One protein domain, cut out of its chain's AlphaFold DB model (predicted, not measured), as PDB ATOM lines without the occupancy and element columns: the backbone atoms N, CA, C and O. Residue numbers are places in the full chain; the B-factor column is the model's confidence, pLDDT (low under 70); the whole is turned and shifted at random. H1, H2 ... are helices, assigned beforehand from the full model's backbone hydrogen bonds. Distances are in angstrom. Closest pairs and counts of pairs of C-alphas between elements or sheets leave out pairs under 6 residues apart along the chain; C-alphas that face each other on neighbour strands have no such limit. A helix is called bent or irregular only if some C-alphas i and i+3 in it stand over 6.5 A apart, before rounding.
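This is residues 138 to 284 of the 292 residues of an uncharacterized protein of bacterium (UniProt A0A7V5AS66). Two long helices, H2 and the arm H5a, run side by side in opposite ways, and a helical hairpin, H3 and H4, stands crosswise at one end of this pair. H7 bridges H2 and H3, the short H6 packs on both long helices, and at the far end lie H1 and H5b, the arm that folds back from H5a. The printed part has 147 residues with seven named helices, H1 to H7 in chain order, and no named strand; its class is all helix. It is compact, with a radius of gyration of the C-alphas of 16.9 A and spans of 47 by 36 by 24 A.

H5, residues 225 to 254, was assigned as one helix by its hydrogen bonds but is bent: C-alphas 243 and 246 are 9.3 A apart. Its arms, H5a, residues 225 to 243, and H5b, residues 246 to 254, stand at a steep tilt of 50 degrees and are close but not clearly touching. H5a touches the hub H2, residues 151 to 172, at a shallow tilt of 10 degrees, opposite ways; the closest C-alphas, of Met 168 and Ile 229, are 6.3 A apart. H6, residues 260 to 263, touches H2, closest at C-alphas 161 and 261, 6.5 A, and H5a, closest at 233 and 261, 7.0 A. H7, residues 270 to 281, touches H2 with residues 270 to 271 alone, at a steep tilt of 56 degrees; C-alphas 166 and 270 are closest, 5.8 A. H3, residues 182 to 196, touches H7 at a steep tilt of 55 degrees, closest at C-alphas 187 and 275, 6.1 A. H4, residues 198 to 213, forms a hairpin with H3, a shallow tilt of 17 degrees; C-alphas 193 and 201 are closest, 5.6 A. H1, residues 140 to 146, touches H2 at a steep tilt of 46 degrees, closest at C-alphas 144 and 154, 6.1 A. Every O i to N i+4 pair is within hydrogen-bond range in H1, H2, H4, H5a, H5b and H7, and 9 of 11 in H3; H6 is too short for such a pair.

H5a measures 26.8 A and H5b 12.5 A; H2 measures 31.3 A, H4 22.9 A, H3 21.6 A and H7 16.5 A. H1 begins at C-alpha 140, (-24.232, 16.815, 55.368), and H7 ends at C-alpha 281, (-26.247, 45.152, 57.243).

The C-alphas farthest apart, of Thr 196 and Gln 247, are 48.8 A apart. The printed part has no cut, and the link from H4 to H5 is long, with 11 residues. Mean pLDDT of the printed part is 85.2; residues 194, 199 to 201, 203 and 284 are under 70.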
ATOM      1  N   ILE A 138     -31.426  17.726  53.770       83.50
ATOM      2  CA  ILE A 138     -30.680  16.789  54.611       83.50
ATOM      3  C   ILE A 138     -29.352  17.428  55.020       83.50
ATOM      4  O   ILE A 138     -28.660  18.000  54.179       83.50
ATOM      5  N   GLY A 139     -28.994  17.375  56.305       86.50
ATOM      6  CA  GLY A 139     -27.675  17.827  56.756       86.50
ATOM      7  C   GLY A 139     -26.560  16.981  56.142       86.50
ATOM      8  O   GLY A 139     -26.757  15.790  55.915       86.50
ATOM      9  N   ILE A 140     -25.388  17.567  55.889       89.75
ATOM     10  CA  ILE A 140     -24.232  16.815  55.368       89.75
ATOM     11  C   ILE A 140     -23.845  15.634  56.277       89.75
ATOM     12  O   ILE A 140     -23.450  14.584  55.777       89.75
ATOM     13  N   ASP A 141     -24.038  15.762  57.593       88.31
ATOM     14  CA  ASP A 141     -23.833  14.679  58.564       88.31
ATOM     15  C   ASP A 141     -24.838  13.535  58.377       88.31
ATOM     16  O   ASP A 141     -24.445  12.379  58.231       88.31
ATOM     17  N   ASP A 142     -26.133  13.850  58.302       88.81
ATOM     18  CA  ASP A 142     -27.189  12.860  58.060       88.81
ATOM     19  C   ASP A 142     -27.026  12.191  56.691       88.81
ATOM     20  O   ASP A 142     -27.262  10.993  56.532       88.81
ATOM     21  N   PHE A 143     -26.608  12.965  55.688       90.12
ATOM     22  CA  PHE A 143     -26.296  12.468  54.356       90.12
ATOM     23  C   PHE A 143     -25.124  11.482  54.398       90.12
ATOM     24  O   PHE A 143     -25.212  10.396  53.823       90.12
ATOM     25  N   ALA A 144     -24.064  11.825  55.136       90.94
ATOM     26  CA  ALA A 144     -22.912  10.958  55.334       90.94
ATOM     27  C   ALA A 144     -23.291   9.650  56.040       90.94
ATOM     28  O   ALA A 144     -22.863   8.581  55.608       90.94
ATOM     29  N   ILE A 145     -24.152   9.712  57.061       89.81
ATOM     30  CA  ILE A 145     -24.669   8.526  57.758       89.81
ATOM     31  C   ILE A 145     -25.475   7.643  56.798       89.81
ATOM     32  O   ILE A 145     -25.237   6.438  56.730       89.81
ATOM     33  N   LYS A 146     -26.395   8.223  56.015       90.38
ATOM     34  CA  LYS A 146     -27.246   7.461  55.082       90.38
ATOM     35  C   LYS A 146     -26.460   6.723  54.004       90.38
ATOM     36  O   LYS A 146     -26.878   5.647  53.589       90.38
ATOM     37  N   LEU A 147     -25.354   7.298  53.540       92.06
ATOM     38  CA  LEU A 147     -24.508   6.690  52.510       92.06
ATOM     39  C   LEU A 147     -23.301   5.937  53.072       92.06
ATOM     40  O   LEU A 147     -22.486   5.436  52.295       92.06
ATOM     41  N   ASN A 148     -23.192   5.840  54.400       92.50
ATOM     42  CA  ASN A 148     -22.061   5.229  55.089       92.50
ATOM     43  C   ASN A 148     -20.713   5.795  54.594       92.50
ATOM     44  O   ASN A 148     -19.815   5.057  54.171       92.50
ATOM     45  N   LEU A 149     -20.610   7.127  54.568       93.25
ATOM     46  CA  LEU A 149     -19.391   7.828  54.173       93.25
ATOM     47  C   LEU A 149     -18.379   7.796  55.312       93.25
ATOM     48  O   LEU A 149     -18.718   8.036  56.471       93.25
ATOM     49  N   ASN A 150     -17.117   7.546  54.975       93.88
ATOM     50  CA  ASN A 150     -16.028   7.767  55.916       93.88
ATOM     51  C   ASN A 150     -15.727   9.274  56.050       93.88
ATOM     52  O   ASN A 150     -16.192  10.090  55.252       93.88
ATOM     53  N   ALA A 151     -14.930   9.646  57.057       94.25
ATOM     54  CA  ALA A 151     -14.605  11.049  57.326       94.25
ATOM     55  C   ALA A 151     -13.975  11.755  56.111       94.25
ATOM     56  O   ALA A 151     -14.409  12.838  55.743       94.25
ATOM     57  N   ALA A 152     -13.034  11.108  55.417       95.12
ATOM     58  CA  ALA A 152     -12.369  11.700  54.258       95.12
ATOM     59  C   ALA A 152     -13.313  11.893  53.053       95.12
ATOM     60  O   ALA A 152     -13.186  12.871  52.323       95.12
ATOM     61  N   GLU A 153     -14.250  10.971  52.823       95.12
ATOM     62  CA  GLU A 153     -15.282  11.097  51.784       95.12
ATOM     63  C   GLU A 153     -16.261  12.224  52.109       95.12
ATOM     64  O   GLU A 153     -16.598  13.014  51.228       95.12
ATOM     65  N   LYS A 154     -16.690  12.318  53.373       95.62
ATOM     66  CA  LYS A 154     -17.556  13.395  53.851       95.62
ATOM     67  C   LYS A 154     -16.876  14.754  53.691       95.62
ATOM     68  O   LYS A 154     -17.489  15.652  53.123       95.62
ATOM     69  N   ASP A 155     -15.634  14.893  54.146       95.50
ATOM     70  CA  ASP A 155     -14.897  16.159  54.089       95.50
ATOM     71  C   ASP A 155     -14.705  16.617  52.636       95.50
ATOM     72  O   ASP A 155     -14.971  17.771  52.305       95.50
ATOM     73  N   LYS A 156     -14.341  15.693  51.734       96.62
ATOM     74  CA  LYS A 156     -14.246  15.977  50.293       96.62
ATOM     75  C   LYS A 156     -15.585  16.375  49.685       96.62
ATOM     76  O   LYS A 156     -15.645  17.299  48.881       96.62
ATOM     77  N   LEU A 157     -16.661  15.678  50.047       95.81
ATOM     78  CA  LEU A 157     -17.998  16.006  49.567       95.81
ATOM     79  C   LEU A 157     -18.427  17.399  50.041       95.81
ATOM     80  O   LEU A 157     -18.944  18.185  49.250       95.81
ATOM     81  N   GLU A 158     -18.199  17.711  51.315       95.88
ATOM     82  CA  GLU A 158     -18.475  19.024  51.883       95.88
ATOM     83  C   GLU A 158     -17.682  20.121  51.162       95.88
ATOM     84  O   GLU A 158     -18.259  21.146  50.789       95.88
ATOM     85  N   GLU A 159     -16.390  19.900  50.917       96.38
ATOM     86  CA  GLU A 159     -15.531  20.819  50.169       96.38
ATOM     87  C   GLU A 159     -16.052  21.048  48.742       96.38
ATOM     88  O   GLU A 159     -16.226  22.198  48.328       96.38
ATOM     89  N   THR A 160     -16.376  19.976  48.009       95.88
ATOM     90  CA  THR A 160     -16.936  20.057  46.652       95.88
ATOM     91  C   THR A 160     -18.244  20.841  46.634       95.88
ATOM     92  O   THR A 160     -18.384  21.781  45.848       95.88
ATOM     93  N   LEU A 161     -19.191  20.516  47.519       93.56
ATOM     94  CA  LEU A 161     -20.477  21.212  47.580       93.56
ATOM     95  C   LEU A 161     -20.291  22.688  47.945       93.56
ATOM     96  O   LEU A 161     -20.909  23.556  47.330       93.56
ATOM     97  N   ARG A 162     -19.413  22.999  48.904       95.25
ATOM     98  CA  ARG A 162     -19.120  24.378  49.315       95.25
ATOM     99  C   ARG A 162     -18.517  25.179  48.167       95.25
ATOM    100  O   ARG A 162     -18.974  26.286  47.894       95.25
ATOM    101  N   ARG A 163     -17.538  24.610  47.461       97.00
ATOM    102  CA  ARG A 163     -16.895  25.237  46.301       97.00
ATOM    103  C   ARG A 163     -17.887  25.486  45.166       97.00
ATOM    104  O   ARG A 163     -17.892  26.574  44.602       97.00
ATOM    105  N   LYS A 164     -18.755  24.521  44.854       93.81
ATOM    106  CA  LYS A 164     -19.776  24.659  43.802       93.81
ATOM    107  C   LYS A 164     -20.857  25.681  44.166       93.81
ATOM    108  O   LYS A 164     -21.280  26.462  43.316       93.81
ATOM    109  N   LYS A 165     -21.249  25.759  45.441       91.81
ATOM    110  CA  LYS A 165     -22.131  26.826  45.943       91.81
ATOM    111  C   LYS A 165     -21.477  28.201  45.892       91.81
ATOM    112  O   LYS A 165     -22.150  29.176  45.571       91.81
ATOM    113  N   GLU A 166     -20.180  28.287  46.176       94.44
ATOM    114  CA  GLU A 166     -19.416  29.524  46.016       94.44
ATOM    115  C   GLU A 166     -19.368  29.955  44.546       94.44
ATOM    116  O   GLU A 166     -19.641  31.113  44.249       94.44
ATOM    117  N   GLU A 167     -19.118  29.027  43.619       92.44
ATOM    118  CA  GLU A 167     -19.155  29.280  42.173       92.44
ATOM    119  C   GLU A 167     -20.524  29.830  41.735       92.44
ATOM    120  O   GLU A 167     -20.603  30.883  41.101       92.44
ATOM    121  N   MET A 168     -21.617  29.193  42.173       88.88
ATOM    122  CA  MET A 168     -22.982  29.665  41.921       88.88
ATOM    123  C   MET A 168     -23.230  31.062  42.506       88.88
ATOM    124  O   MET A 168     -23.814  31.920  41.842       88.88
ATOM    125  N   LYS A 169     -22.752  31.319  43.729       90.62
ATOM    126  CA  LYS A 169     -22.835  32.638  44.365       90.62
ATOM    127  C   LYS A 169     -22.121  33.699  43.529       90.62
ATOM    128  O   LYS A 169     -22.694  34.758  43.307       90.62
ATOM    129  N   GLN A 170     -20.907  33.424  43.051       94.25
ATOM    130  CA  GLN A 170     -20.144  34.371  42.232       94.25
ATOM    131  C   GLN A 170     -20.858  34.690  40.917       94.25
ATOM    132  O   GLN A 170     -20.940  35.852  40.530       94.25
ATOM    133  N   ILE A 171     -21.461  33.685  40.278       90.88
ATOM    134  CA  ILE A 171     -22.266  33.892  39.071       90.88
ATOM    135  C   ILE A 171     -23.435  34.828  39.367       90.88
ATOM    136  O   ILE A 171     -23.583  35.846  38.694       90.88
ATOM    137  N   LEU A 172     -24.204  34.563  40.424       89.94
ATOM    138  CA  LEU A 172     -25.336  35.403  40.833       89.94
ATOM    139  C   LEU A 172     -24.927  36.813  41.303       89.94
ATOM    140  O   LEU A 172     -25.758  37.723  41.282       89.94
ATOM    141  N   LEU A 173     -23.666  36.994  41.702       93.19
ATOM    142  CA  LEU A 173     -23.057  38.277  42.062       93.19
ATOM    143  C   LEU A 173     -22.446  39.031  40.873       93.19
ATOM    144  O   LEU A 173     -21.924  40.130  41.063       93.19
ATOM    145  N   THR A 174     -22.510  38.483  39.658       92.88
ATOM    146  CA  THR A 174     -21.971  39.158  38.471       92.88
ATOM    147  C   THR A 174     -22.678  40.504  38.271       92.88
ATOM    148  O   THR A 174     -23.910  40.508  38.160       92.88
ATOM    149  N   PRO A 175     -21.938  41.632  38.205       91.19
ATOM    150  CA  PRO A 175     -22.539  42.953  38.083       91.19
ATOM    151  C   PRO A 175     -23.337  43.109  36.789       91.19
ATOM    152  O   PRO A 175     -22.797  42.984  35.688       91.19
ATOM    153  N   THR A 176     -24.622  43.415  36.915       86.56
ATOM    154  CA  THR A 176     -25.505  43.764  35.805       86.56
ATOM    155  C   THR A 176     -25.222  45.187  35.300       86.56
ATOM    156  O   THR A 176     -24.582  45.978  35.995       86.56
ATOM    157  N   PRO A 177     -25.681  45.571  34.089       83.75
ATOM    158  CA  PRO A 177     -25.404  46.902  33.523       83.75
ATOM    159  C   PRO A 177     -25.891  48.092  34.368       83.75
ATOM    160  O   PRO A 177     -25.424  49.212  34.193       83.75
ATOM    161  N   ASN A 178     -26.832  47.856  35.284       82.12
ATOM    162  CA  ASN A 178     -27.328  48.816  36.275       82.12
ATOM    163  C   ASN A 178     -26.430  48.924  37.534       82.12
ATOM    164  O   ASN A 178     -26.745  49.707  38.426       82.12
ATOM    165  N   GLY A 179     -25.339  48.156  37.623       85.31
ATOM    166  CA  GLY A 179     -24.371  48.176  38.723       85.31
ATOM    167  C   GLY A 179     -24.722  47.307  39.937       85.31
ATOM    168  O   GLY A 179     -23.919  47.240  40.865       85.31
ATOM    169  N   SER A 180     -25.882  46.644  39.953       90.62
ATOM    170  CA  SER A 180     -26.267  45.673  40.989       90.62
ATOM    171  C   SER A 180     -25.974  44.232  40.557       90.62
ATOM    172  O   SER A 180     -25.313  44.008  39.550       90.62
ATOM    173  N   SER A 181     -26.398  43.243  41.342       92.38
ATOM    174  CA  SER A 181     -26.322  41.825  40.988       92.38
ATOM    175  C   SER A 181     -27.651  41.136  41.292       92.38
ATOM    176  O   SER A 181     -28.425  41.631  42.116       92.38
ATOM    177  N   LEU A 182     -27.929  39.979  40.679       88.25
ATOM    178  CA  LEU A 182     -29.171  39.244  40.954       88.25
ATOM    179  C   LEU A 182     -29.315  38.907  42.441       88.25
ATOM    180  O   LEU A 182     -30.414  39.007  42.983       88.25
ATOM    181  N   LEU A 183     -28.217  38.536  43.105       87.44
ATOM    182  CA  LEU A 183     -28.248  38.181  44.521       87.44
ATOM    183  C   LEU A 183     -28.405  39.408  45.435       87.44
ATOM    184  O   LEU A 183     -29.126  39.327  46.431       87.44
ATOM    185  N   ASP A 184     -27.790  40.547  45.093       89.75
ATOM    186  CA  ASP A 184     -28.002  41.814  45.811       89.75
ATOM    187  C   ASP A 184     -29.452  42.285  45.678       89.75
ATOM    188  O   ASP A 184     -30.084  42.670  46.662       89.75
ATOM    189  N   GLU A 185     -29.994  42.258  44.461       90.62
ATOM    190  CA  GLU A 185     -31.367  42.671  44.187       90.62
ATOM    191  C   GLU A 185     -32.367  41.749  44.911       90.62
ATOM    192  O   GLU A 185     -33.296  42.242  45.556       90.62
ATOM    193  N   LEU A 186     -32.121  40.430  44.914       86.81
ATOM    194  CA  LEU A 186     -32.914  39.458  45.673       86.81
ATOM    195  C   LEU A 186     -32.910  39.784  47.169       86.81
ATOM    196  O   LEU A 186     -33.974  39.880  47.781       86.81
ATOM    197  N   ALA A 187     -31.728  39.986  47.757       84.06
ATOM    198  CA  ALA A 187     -31.601  40.339  49.167       84.06
ATOM    199  C   ALA A 187     -32.331  41.655  49.481       84.06
ATOM    200  O   ALA A 187     -33.035  41.764  50.484       84.06
ATOM    201  N   ASN A 188     -32.213  42.646  48.597       87.69
ATOM    202  CA  ASN A 188     -32.854  43.944  48.755       87.69
ATOM    203  C   ASN A 188     -34.384  43.876  48.719       87.69
ATOM    204  O   ASN A 188     -35.016  44.704  49.373       87.69
ATOM    205  N   GLU A 189     -34.955  42.920  47.988       86.69
ATOM    206  CA  GLU A 189     -36.400  42.765  47.813       86.69
ATOM    207  C   GLU A 189     -37.023  41.816  48.847       86.69
ATOM    208  O   GLU A 189     -38.101  42.103  49.360       86.69
ATOM    209  N   ILE A 190     -36.333  40.735  49.239       80.25
ATOM    210  CA  ILE A 190     -36.819  39.807  50.277       80.25
ATOM    211  C   ILE A 190     -36.949  40.505  51.632       80.25
ATOM    212  O   ILE A 190     -37.928  40.286  52.343       80.25
ATOM    213  N   ILE A 191     -35.973  41.337  52.000       75.38
ATOM    214  CA  ILE A 191     -35.903  41.993  53.314       75.38
ATOM    215  C   ILE A 191     -37.177  42.794  53.654       75.38
ATOM    216  O   ILE A 191     -37.802  42.493  54.671       75.38
ATOM    217  N   PRO A 192     -37.610  43.785  52.852       78.62
ATOM    218  CA  PRO A 192     -38.815  44.550  53.165       78.62
ATOM    219  C   PRO A 192     -40.077  43.685  53.082       78.62
ATOM    220  O   PRO A 192     -40.943  43.776  53.947       78.62
ATOM    221  N   VAL A 193     -40.151  42.794  52.093       79.50
ATOM    222  CA  VAL A 193     -41.325  41.948  51.848       79.50
ATOM    223  C   VAL A 193     -41.563  40.959  52.991       79.50
ATOM    224  O   VAL A 193     -42.704  40.727  53.386       79.50
ATOM    225  N   LEU A 194     -40.496  40.435  53.599       69.81
ATOM    226  CA  LEU A 194     -40.594  39.588  54.785       69.81
ATOM    227  C   LEU A 194     -41.246  40.323  55.971       69.81
ATOM    228  O   LEU A 194     -41.944  39.696  56.766       69.81
ATOM    229  N   GLN A 195     -41.031  41.635  56.098       73.50
ATOM    230  CA  GLN A 195     -41.602  42.442  57.181       73.50
ATOM    231  C   GLN A 195     -43.064  42.823  56.931       73.50
ATOM    232  O   GLN A 195     -43.825  42.931  57.891       73.50
ATOM    233  N   THR A 196     -43.449  43.047  55.673       77.69
ATOM    234  CA  THR A 196     -44.763  43.608  55.318       77.69
ATOM    235  C   THR A 196     -45.774  42.565  54.856       77.69
ATOM    236  O   THR A 196     -46.949  42.661  55.198       77.69
ATOM    237  N   GLU A 197     -45.335  41.574  54.083       73.19
ATOM    238  CA  GLU A 197     -46.196  40.600  53.396       73.19
ATOM    239  C   GLU A 197     -45.961  39.158  53.872       73.19
ATOM    240  O   GLU A 197     -46.711  38.249  53.510       73.19
ATOM    241  N   GLY A 198     -44.925  38.932  54.683       73.19
ATOM    242  CA  GLY A 198     -44.578  37.614  55.200       73.19
ATOM    243  C   GLY A 198     -44.225  36.617  54.091       73.19
ATOM    244  O   GLY A 198     -43.607  36.949  53.080       73.19
ATOM    245  N   GLU A 199     -44.599  35.360  54.297       67.25
ATOM    246  CA  GLU A 199     -44.209  34.225  53.453       67.25
ATOM    247  C   GLU A 199     -44.716  34.308  52.011       67.25
ATOM    248  O   GLU A 199     -43.990  33.977  51.071       67.25
ATOM    249  N   GLU A 200     -45.952  34.769  51.813       69.25
ATOM    250  CA  GLU A 200     -46.541  34.863  50.477       69.25
ATOM    251  C   GLU A 200     -45.827  35.917  49.625       69.25
ATOM    252  O   GLU A 200     -45.560  35.691  48.441       69.25
ATOM    253  N   GLY A 201     -45.462  37.046  50.235       69.88
ATOM    254  CA  GLY A 201     -44.656  38.067  49.578       69.88
ATOM    255  C   GLY A 201     -43.283  37.520  49.193       69.88
ATOM    256  O   GLY A 201     -42.871  37.629  48.037       69.88
ATOM    257  N   VAL A 202     -42.597  36.858  50.128       70.06
ATOM    258  CA  VAL A 202     -41.279  36.252  49.875       70.06
ATOM    259  C   VAL A 202     -41.349  35.261  48.707       70.06
ATOM    260  O   VAL A 202     -40.487  35.279  47.828       70.06
ATOM    261  N   ARG A 203     -42.425  34.468  48.614       68.44
ATOM    262  CA  ARG A 203     -42.664  33.558  47.483       68.44
ATOM    263  C   ARG A 203     -42.741  34.285  46.141       68.44
ATOM    264  O   ARG A 203     -42.174  33.812  45.158       68.44
ATOM    265  N   LYS A 204     -43.446  35.419  46.081       72.50
ATOM    266  CA  LYS A 204     -43.580  36.226  44.853       72.50
ATOM    267  C   LYS A 204     -42.228  36.767  44.404       72.50
ATOM    268  O   LYS A 204     -41.921  36.711  43.212       72.50
ATOM    269  N   VAL A 205     -41.412  37.224  45.353       74.25
ATOM    270  CA  VAL A 205     -40.040  37.661  45.083       74.25
ATOM    271  C   VAL A 205     -39.225  36.500  44.512       74.25
ATOM    272  O   VAL A 205     -38.656  36.636  43.433       74.25
ATOM    273  N   PHE A 206     -39.244  35.322  45.138       71.31
ATOM    274  CA  PHE A 206     -38.537  34.151  44.607       71.31
ATOM    275  C   PHE A 206     -38.970  33.776  43.187       71.31
ATOM    276  O   PHE A 206     -38.113  33.591  42.326       71.31
ATOM    277  N   ILE A 207     -40.276  33.733  42.904       71.12
ATOM    278  CA  ILE A 207     -40.796  33.442  41.557       71.12
ATOM    279  C   ILE A 207     -40.285  34.465  40.532       71.12
ATOM    280  O   ILE A 207     -39.894  34.096  39.422       71.12
ATOM    281  N   LYS A 208     -40.252  35.750  40.902       79.25
ATOM    282  CA  LYS A 208     -39.717  36.815  40.049       79.25
ATOM    283  C   LYS A 208     -38.243  36.573  39.719       79.25
ATOM    284  O   LYS A 208     -37.893  36.612  38.543       79.25
ATOM    285  N   TYR A 209     -37.394  36.300  40.713       78.94
ATOM    286  CA  TYR A 209     -35.964  36.053  40.476       78.94
ATOM    287  C   TYR A 209     -35.700  34.742  39.755       78.94
ATOM    288  O   TYR A 209     -34.839  34.704  38.884       78.94
ATOM    289  N   PHE A 210     -36.484  33.701  40.025       73.19
ATOM    290  CA  PHE A 210     -36.429  32.465  39.255       73.19
ATOM    291  C   PHE A 210     -36.687  32.741  37.768       73.19
ATOM    292  O   PHE A 210     -35.881  32.383  36.913       73.19
ATOM    293  N   GLY A 211     -37.742  33.497  37.448       71.38
ATOM    294  CA  GLY A 211     -38.031  33.906  36.073       71.38
ATOM    295  C   GLY A 211     -36.947  34.781  35.428       71.38
ATOM    296  O   GLY A 211     -36.903  34.871  34.199       71.38
ATOM    297  N   ARG A 212     -36.088  35.435  36.216       81.50
ATOM    298  CA  ARG A 212     -34.912  36.171  35.724       81.50
ATOM    299  C   ARG A 212     -33.735  35.242  35.480       81.50
ATOM    300  O   ARG A 212     -33.186  35.277  34.389       81.50
ATOM    301  N   ILE A 213     -33.426  34.347  36.416       77.56
ATOM    302  CA  ILE A 213     -32.385  33.321  36.259       77.56
ATOM    303  C   ILE A 213     -32.610  32.502  34.977       77.56
ATOM    304  O   ILE A 213     -31.668  32.256  34.228       77.56
ATOM    305  N   MET A 214     -33.866  32.153  34.681       71.38
ATOM    306  CA  MET A 214     -34.237  31.380  33.488       71.38
ATOM    307  C   MET A 214     -34.070  32.128  32.156       71.38
ATOM    308  O   MET A 214     -34.037  31.485  31.112       71.38
ATOM    309  N   ARG A 215     -34.038  33.467  32.150       78.31
ATOM    310  CA  ARG A 215     -34.130  34.268  30.910       78.31
ATOM    311  C   ARG A 215     -32.976  35.232  30.695       78.31
ATOM    312  O   ARG A 215     -32.671  35.567  29.553       78.31
ATOM    313  N   GLU A 216     -32.384  35.738  31.766       84.94
ATOM    314  CA  GLU A 216     -31.339  36.751  31.693       84.94
ATOM    315  C   GLU A 216     -29.992  36.106  31.373       84.94
ATOM    316  O   GLU A 216     -29.640  35.040  31.885       84.94
ATOM    317  N   ARG A 217     -29.236  36.783  30.506       90.69
ATOM    318  CA  ARG A 217     -27.841  36.456  30.221       90.69
ATOM    319  C   ARG A 217     -26.944  36.992  31.318       90.69
ATOM    320  O   ARG A 217     -27.191  38.078  31.843       90.69
ATOM    321  N   ILE A 218     -25.888  36.248  31.617       90.62
ATOM    322  CA  ILE A 218     -24.832  36.741  32.490       90.62
ATOM    323  C   ILE A 218     -24.133  37.896  31.755       90.62
ATOM    324  O   ILE A 218     -23.758  37.740  30.590       90.62
ATOM    325  N   PRO A 219     -23.957  39.062  32.393       90.81
ATOM    326  CA  PRO A 219     -23.256  40.194  31.799       90.81
ATOM    327  C   PRO A 219     -21.878  39.796  31.251       90.81
ATOM    328  O   PRO A 219     -21.059  39.222  31.963       90.81
ATOM    329  N   GLY A 220     -21.629  40.089  29.971       89.88
ATOM    330  CA  GLY A 220     -20.382  39.712  29.290       89.88
ATOM    331  C   GLY A 220     -20.297  38.245  28.844       89.88
ATOM    332  O   GLY A 220     -19.244  37.827  28.373       89.88
ATOM    333  N   SER A 221     -21.383  37.476  28.957       91.38
ATOM    334  CA  SER A 221     -21.483  36.086  28.506       91.38
ATOM    335  C   SER A 221     -22.633  35.905  27.514       91.38
ATOM    336  O   SER A 221     -23.667  36.571  27.591       91.38
ATOM    337  N   GLU A 222     -22.482  34.950  26.597       89.12
ATOM    338  CA  GLU A 222     -23.581  34.496  25.736       89.12
ATOM    339  C   GLU A 222     -24.569  33.583  26.478       89.12
ATOM    340  O   GLU A 222     -25.687  33.375  26.004       89.12
ATOM    341  N   LYS A 223     -24.171  33.068  27.648       84.81
ATOM    342  CA  LYS A 223     -24.957  32.126  28.448       84.81
ATOM    343  C   LYS A 223     -25.874  32.824  29.444       84.81
ATOM    344  O   LYS A 223     -25.561  33.882  29.996       84.81
ATOM    345  N   THR A 224     -26.999  32.183  29.711       83.12
ATOM    346  CA  THR A 224     -27.938  32.533  30.777       83.12
ATOM    347  C   THR A 224     -27.432  32.118  32.151       83.12
ATOM    348  O   THR A 224     -26.598  31.220  32.288       83.12
ATOM    349  N   TYR A 225     -27.968  32.761  33.192       79.38
ATOM    350  CA  TYR A 225     -27.731  32.328  34.571       79.38
ATOM    351  C   TYR A 225     -28.156  30.870  34.772       79.38
ATOM    352  O   TYR A 225     -27.439  30.107  35.413       79.38
ATOM    353  N   PHE A 226     -29.289  30.472  34.191       81.12
ATOM    354  CA  PHE A 226     -29.767  29.097  34.238       81.12
ATOM    355  C   PHE A 226     -28.782  28.100  33.621       81.12
ATOM    356  O   PHE A 226     -28.465  27.106  34.266       81.12
ATOM    357  N   GLU A 227     -28.266  28.362  32.418       76.00
ATOM    358  CA  GLU A 227     -27.322  27.456  31.747       76.00
ATOM    359  C   GLU A 227     -26.048  27.239  32.568       76.00
ATOM    360  O   GLU A 227     -25.557  26.115  32.677       76.00
ATOM    361  N   GLU A 228     -25.521  28.294  33.185       83.38
ATOM    362  CA  GLU A 228     -24.341  28.176  34.038       83.38
ATOM    363  C   GLU A 228     -24.628  27.464  35.364       83.38
ATOM    364  O   GLU A 228     -23.845  26.617  35.791       83.38
ATOM    365  N   ILE A 229     -25.774  27.724  35.996       81.50
ATOM    366  CA  ILE A 229     -26.184  27.001  37.208       81.50
ATOM    367  C   ILE A 229     -26.422  25.514  36.894       81.50
ATOM    368  O   ILE A 229     -25.994  24.646  37.654       81.50
ATOM    369  N   ALA A 230     -27.034  25.200  35.750       78.25
ATOM    370  CA  ALA A 230     -27.241  23.830  35.288       78.25
ATOM    371  C   ALA A 230     -25.913  23.113  34.992       78.25
ATOM    372  O   ALA A 230     -25.764  21.929  35.323       78.25
ATOM    373  N   ARG A 231     -24.922  23.827  34.438       87.69
ATOM    374  CA  ARG A 231     -23.549  23.322  34.281       87.69
ATOM    375  C   ARG A 231     -22.940  22.977  35.640       87.69
ATOM    376  O   ARG A 231     -22.489  21.849  35.816       87.69
ATOM    377  N   ILE A 232     -22.980  23.897  36.609       83.50
ATOM    378  CA  ILE A 232     -22.466  23.665  37.972       83.50
ATOM    379  C   ILE A 232     -23.154  22.449  38.605       83.50
ATOM    380  O   ILE A 232     -22.481  21.598  39.189       83.50
ATOM    381  N   GLY A 233     -24.476  22.332  38.469       82.50
ATOM    382  CA  GLY A 233     -25.237  21.188  38.974       82.50
ATOM    383  C   GLY A 233     -24.795  19.862  38.350       82.50
ATOM    384  O   GLY A 233     -24.597  18.877  39.063       82.50
ATOM    385  N   SER A 234     -24.576  19.841  37.034       82.50
ATOM    386  CA  SER A 234     -24.087  18.657  36.313       82.50
ATOM    387  C   SER A 234     -22.678  18.262  36.757       82.50
ATOM    388  O   SER A 234     -22.441  17.112  37.114       82.50
ATOM    389  N   GLU A 235     -21.759  19.226  36.836       85.75
ATOM    390  CA  GLU A 235     -20.394  18.989  37.316       85.75
ATOM    391  C   GLU A 235     -20.363  18.507  38.766       85.75
ATOM    392  O   GLU A 235     -19.575  17.632  39.112       85.75
ATOM    393  N   THR A 236     -21.252  19.033  39.612       89.94
ATOM    394  CA  THR A 236     -21.382  18.586  41.003       89.94
ATOM    395  C   THR A 236     -21.754  17.108  41.063       89.94
ATOM    396  O   THR A 236     -21.160  16.363  41.837       89.94
ATOM    397  N   LYS A 237     -22.701  16.653  40.230       88.38
ATOM    398  CA  LYS A 237     -23.108  15.238  40.180       88.38
ATOM    399  C   LYS A 237     -21.965  14.329  39.730       88.38
ATOM    400  O   LYS A 237     -21.760  13.278  40.335       88.38
ATOM    401  N   GLU A 238     -21.192  14.749  38.731       90.75
ATOM    402  CA  GLU A 238     -20.028  13.988  38.265       90.75
ATOM    403  C   GLU A 238     -18.925  13.907  39.329       90.75
ATOM    404  O   GLU A 238     -18.411  12.824  39.608       90.75
ATOM    405  N   GLU A 239     -18.600  15.014  39.997       93.62
ATOM    406  CA  GLU A 239     -17.626  15.008  41.094       93.62
ATOM    407  C   GLU A 239     -18.109  14.170  42.287       93.62
ATOM    408  O   GLU A 239     -17.338  13.403  42.867       93.62
ATOM    409  N   MET A 240     -19.399  14.239  42.626       92.62
ATOM    410  CA  MET A 240     -19.989  13.376  43.650       92.62
ATOM    411  C   MET A 240     -19.858  11.901  43.286       92.62
ATOM    412  O   MET A 240     -19.499  11.097  44.140       92.62
ATOM    413  N   LYS A 241     -20.106  11.527  42.026       93.00
ATOM    414  CA  LYS A 241     -19.926  10.149  41.558       93.00
ATOM    415  C   LYS A 241     -18.484   9.673  41.741       93.00
ATOM    416  O   LYS A 241     -18.272   8.534  42.151       93.00
ATOM    417  N   GLN A 242     -17.504  10.544  41.497       95.44
ATOM    418  CA  GLN A 242     -16.087  10.238  41.716       95.44
ATOM    419  C   GLN A 242     -15.748  10.056  43.202       95.44
ATOM    420  O   GLN A 242     -15.005   9.140  43.543       95.44
ATOM    421  N   ILE A 243     -16.299  10.894  44.086       94.62
ATOM    422  CA  ILE A 243     -16.057  10.818  45.539       94.62
ATOM    423  C   ILE A 243     -16.722   9.583  46.152       94.62
ATOM    424  O   ILE A 243     -16.118   8.888  46.962       94.62
ATOM    425  N   LEU A 244     -17.976   9.326  45.780       92.00
ATOM    426  CA  LEU A 244     -18.800   8.269  46.362       92.00
ATOM    427  C   LEU A 244     -18.453   6.883  45.796       92.00
ATOM    428  O   LEU A 244     -18.658   5.867  46.461       92.00
ATOM    429  N   GLY A 245     -17.943   6.824  44.566       92.62
ATOM    430  CA  GLY A 245     -17.839   5.577  43.821       92.62
ATOM    431  C   GLY A 245     -19.213   5.027  43.426       92.62
ATOM    432  O   GLY A 245     -20.266   5.503  43.852       92.62
ATOM    433  N   GLU A 246     -19.215   3.997  42.585       91.62
ATOM    434  CA  GLU A 246     -20.429   3.510  41.919       91.62
ATOM    435  C   GLU A 246     -21.504   3.010  42.897       91.62
ATOM    436  O   GLU A 246     -22.671   3.387  42.793       91.62
ATOM    437  N   GLN A 247     -21.114   2.224  43.904       90.69
ATOM    438  CA  GLN A 247     -22.059   1.640  44.857       90.69
ATOM    439  C   GLN A 247     -22.779   2.708  45.697       90.69
ATOM    440  O   GLN A 247     -24.008   2.690  45.800       90.69
ATOM    441  N   LYS A 248     -22.040   3.657  46.288       91.69
ATOM    442  CA  LYS A 248     -22.633   4.711  47.131       91.69
ATOM    443  C   LYS A 248     -23.348   5.764  46.292       91.69
ATOM    444  O   LYS A 248     -24.344   6.316  46.749       91.69
ATOM    445  N   TYR A 249     -22.902   6.008  45.059       91.31
ATOM    446  CA  TYR A 249     -23.620   6.881  44.135       91.31
ATOM    447  C   TYR A 249     -24.981   6.289  43.733       91.31
ATOM    448  O   TYR A 249     -25.980   7.003  43.722       91.31
ATOM    449  N   ASN A 250     -25.072   4.976  43.504       86.88
ATOM    450  CA  ASN A 250     -26.360   4.317  43.262       86.88
ATOM    451  C   ASN A 250     -27.286   4.389  44.489       86.88
ATOM    452  O   ASN A 250     -28.484   4.634  44.343       86.88
ATOM    453  N   ALA A 251     -26.736   4.253  45.703       87.38
ATOM    454  CA  ALA A 251     -27.494   4.480  46.935       87.38
ATOM    455  C   ALA A 251     -27.974   5.938  47.058       87.38
ATOM    456  O   ALA A 251     -29.120   6.173  47.433       87.38
ATOM    457  N   TYR A 252     -27.146   6.912  46.668       87.44
ATOM    458  CA  TYR A 252     -27.535   8.321  46.562       87.44
ATOM    459  C   TYR A 252     -28.709   8.528  45.595       87.44
ATOM    460  O   TYR A 252     -29.677   9.195  45.959       87.44
ATOM    461  N   LEU A 253     -28.681   7.920  44.404       85.31
ATOM    462  CA  LEU A 253     -29.789   8.013  43.446       85.31
ATOM    463  C   LEU A 253     -31.094   7.441  44.022       85.31
ATOM    464  O   LEU A 253     -32.171   7.993  43.785       85.31
ATOM    465  N   ALA A 254     -31.008   6.384  44.835       84.38
ATOM    466  CA  ALA A 254     -32.163   5.806  45.520       84.38
ATOM    467  C   ALA A 254     -32.763   6.729  46.600       84.38
ATOM    468  O   ALA A 254     -33.940   6.580  46.931       84.38
ATOM    469  N   LEU A 255     -32.005   7.711  47.109       80.69
ATOM    470  CA  LEU A 255     -32.518   8.739  48.025       80.69
ATOM    471  C   LEU A 255     -33.420   9.770  47.331       80.69
ATOM    472  O   LEU A 255     -33.999  10.606  48.022       80.69
ATOM    473  N   GLN A 256     -33.541   9.728  45.997       81.38
ATOM    474  CA  GLN A 256     -34.347  10.665  45.202       81.38
ATOM    475  C   GLN A 256     -33.977  12.138  45.446       81.38
ATOM    476  O   GLN A 256     -34.826  13.025  45.386       81.38
ATOM    477  N   ILE A 257     -32.697  12.397  45.717       77.38
ATOM    478  CA  ILE A 257     -32.153  13.751  45.789       77.38
ATOM    479  C   ILE A 257     -31.877  14.212  44.355       77.38
ATOM    480  O   ILE A 257     -30.983  13.711  43.674       77.38
ATOM    481  N   ASP A 258     -32.701  15.139  43.886       71.06
ATOM    482  CA  ASP A 258     -32.704  15.676  42.527       71.06
ATOM    483  C   ASP A 258     -31.571  16.683  42.286       71.06
ATOM    484  O   ASP A 258     -30.909  16.639  41.237       71.06
ATOM    485  N   ASP A 259     -31.320  17.545  43.271       79.50
ATOM    486  CA  ASP A 259     -30.266  18.556  43.250       79.50
ATOM    487  C   ASP A 259     -29.464  18.564  44.566       79.50
ATOM    488  O   ASP A 259     -29.961  19.025  45.599       79.50
ATOM    489  N   PRO A 260     -28.207  18.088  44.563       82.44
ATOM    490  CA  PRO A 260     -27.391  18.062  45.770       82.44
ATOM    491  C   PRO A 260     -27.023  19.466  46.275       82.44
ATOM    492  O   PRO A 260     -26.804  19.630  47.475       82.44
ATOM    493  N   LEU A 261     -26.993  20.489  45.410       84.38
ATOM    494  CA  LEU A 261     -26.694  21.864  45.823       84.38
ATOM    495  C   LEU A 261     -27.864  22.481  46.603       84.38
ATOM    496  O   LEU A 261     -27.636  23.233  47.551       84.38
ATOM    497  N   ASP A 262     -29.108  22.131  46.278       81.50
ATOM    498  CA  ASP A 262     -30.282  22.570  47.043       81.50
ATOM    499  C   ASP A 262     -30.539  21.686  48.274       81.50
ATOM    500  O   ASP A 262     -30.729  22.179  49.392       81.50
ATOM    501  N   LYS A 263     -30.538  20.362  48.083       84.50
ATOM    502  CA  LYS A 263     -31.043  19.410  49.080       84.50
ATOM    503  C   LYS A 263     -30.047  19.065  50.178       84.50
ATOM    504  O   LYS A 263     -30.493  18.661  51.250       84.50
ATOM    505  N   ILE A 264     -28.740  19.222  49.958       85.50
ATOM    506  CA  ILE A 264     -27.725  18.943  50.983       85.50
ATOM    507  C   ILE A 264     -27.344  20.246  51.692       85.50
ATOM    508  O   ILE A 264     -26.765  21.174  51.115       85.50
ATOM    509  N   LYS A 265     -27.682  20.319  52.981       88.31
ATOM    510  CA  LYS A 265     -27.394  21.464  53.838       88.31
ATOM    511  C   LYS A 265     -25.965  21.376  54.365       88.31
ATOM    512  O   LYS A 265     -25.601  20.412  55.039       88.31
ATOM    513  N   LEU A 266     -25.192  22.422  54.090       85.75
ATOM    514  CA  LEU A 266     -23.838  22.586  54.604       85.75
ATOM    515  C   LEU A 266     -23.837  23.476  55.852       85.75
ATOM    516  O   LEU A 266     -24.649  24.406  55.939       85.75
ATOM    517  N   PRO A 267     -22.908  23.256  56.794       82.62
ATOM    518  CA  PRO A 267     -22.587  24.272  57.783       82.62
ATOM    519  C   PRO A 267     -21.994  25.498  57.073       82.62
ATOM    520  O   PRO A 267     -21.108  25.369  56.227       82.62
ATOM    521  N   ASN A 268     -22.465  26.697  57.429       81.38
ATOM    522  CA  ASN A 268     -22.019  27.960  56.829       81.38
ATOM    523  C   ASN A 268     -22.152  27.986  55.291       81.38
ATOM    524  O   ASN A 268     -21.203  28.322  54.581       81.38
ATOM    525  N   ASP A 269     -23.334  27.621  54.783       86.81
ATOM    526  CA  ASP A 269     -23.661  27.668  53.354       86.81
ATOM    527  C   ASP A 269     -23.337  29.052  52.746       86.81
ATOM    528  O   ASP A 269     -23.808  30.062  53.274       86.81
ATOM    529  N   PRO A 270     -22.552  29.138  51.652       84.69
ATOM    530  CA  PRO A 270     -22.077  30.418  51.128       84.69
ATOM    531  C   PRO A 270     -23.172  31.406  50.715       84.69
ATOM    532  O   PRO A 270     -22.999  32.619  50.870       84.69
ATOM    533  N   ILE A 271     -24.288  30.909  50.176       84.94
ATOM    534  CA  ILE A 271     -25.394  31.751  49.715       84.94
ATOM    535  C   ILE A 271     -26.241  32.164  50.914       84.94
ATOM    536  O   ILE A 271     -26.555  33.347  51.055       84.94
ATOM    537  N   GLU A 272     -26.552  31.229  51.819       82.06
ATOM    538  CA  GLU A 272     -27.288  31.557  53.049       82.06
ATOM    539  C   GLU A 272     -26.495  32.553  53.913       82.06
ATOM    540  O   GLU A 272     -27.063  33.537  54.388       82.06
ATOM    541  N   ALA A 273     -25.180  32.363  54.058       84.19
ATOM    542  CA  ALA A 273     -24.293  33.263  54.794       84.19
ATOM    543  C   ALA A 273     -24.252  34.668  54.176       84.19
ATOM    544  O   ALA A 273     -24.277  35.665  54.899       84.19
ATOM    545  N   TYR A 274     -24.235  34.763  52.844       84.94
ATOM    546  CA  TYR A 274     -24.306  36.046  52.151       84.94
ATOM    547  C   TYR A 274     -25.640  36.760  52.410       84.94
ATOM    548  O   TYR A 274     -25.644  37.926  52.811       84.94
ATOM    549  N   LEU A 275     -26.769  36.065  52.235       81.88
ATOM    550  CA  LEU A 275     -28.095  36.636  52.485       81.88
ATOM    551  C   LEU A 275     -28.239  37.070  53.946       81.88
ATOM    552  O   LEU A 275     -28.746  38.152  54.233       81.88
ATOM    553  N   PHE A 276     -27.731  36.263  54.873       79.62
ATOM    554  CA  PHE A 276     -27.708  36.569  56.296       79.62
ATOM    555  C   PHE A 276     -26.896  37.826  56.611       79.62
ATOM    556  O   PHE A 276     -27.386  38.712  57.312       79.62
ATOM    557  N   LYS A 277     -25.696  37.952  56.035       85.56
ATOM    558  CA  LYS A 277     -24.871  39.158  56.159       85.56
ATOM    559  C   LYS A 277     -25.603  40.394  55.628       85.56
ATOM    560  O   LYS A 277     -25.637  41.417  56.306       85.56
ATOM    561  N   LYS A 278     -26.256  40.296  54.466       83.38
ATOM    562  CA  LYS A 278     -27.056  41.398  53.901       83.38
ATOM    563  C   LYS A 278     -28.233  41.791  54.789       83.38
ATOM    564  O   LYS A 278     -28.529  42.975  54.919       83.38
ATOM    565  N   MET A 279     -28.887  40.825  55.430       76.56
ATOM    566  CA  MET A 279     -29.939  41.103  56.412       76.56
ATOM    567  C   MET A 279     -29.388  41.861  57.629       76.56
ATOM    568  O   MET A 279     -29.985  42.856  58.040       76.56
ATOM    569  N   GLN A 280     -28.226  41.449  58.150       80.88
ATOM    570  CA  GLN A 280     -27.545  42.133  59.256       80.88
ATOM    571  C   GLN A 280     -27.160  43.576  58.918       80.88
ATOM    572  O   GLN A 280     -27.431  44.482  59.703       80.88
ATOM    573  N   GLU A 281     -26.591  43.807  57.733       84.50
ATOM    574  CA  GLU A 281     -26.247  45.152  57.243       84.50
ATOM    575  C   GLU A 281     -27.474  46.076  57.172       84.50
ATOM    576  O   GLU A 281     -27.354  47.284  57.370       84.50
ATOM    577  N   LYS A 282     -28.670  45.517  56.949       78.00
ATOM    578  CA  LYS A 282     -29.940  46.258  56.931       78.00
ATOM    579  C   LYS A 282     -30.626  46.379  58.294       78.00
ATOM    580  O   LYS A 282     -31.791  46.765  58.359       78.00
ATOM    581  N   GLY A 283     -29.931  46.057  59.384       73.00
ATOM    582  CA  GLY A 283     -30.462  46.189  60.741       73.00
ATOM    583  C   GLY A 283     -31.537  45.159  61.093       73.00
ATOM    584  O   GLY A 283     -32.188  45.282  62.130       73.00
ATOM    585  N   MET A 284     -31.721  44.120  60.273       65.69
ATOM    586  CA  MET A 284     -32.389  42.914  60.743       65.69
ATOM    587  C   MET A 284     -31.383  42.165  61.608       65.69
ATOM    588  O   MET A 284     -30.265  41.933  61.168       65.69
TER     589      MET A 284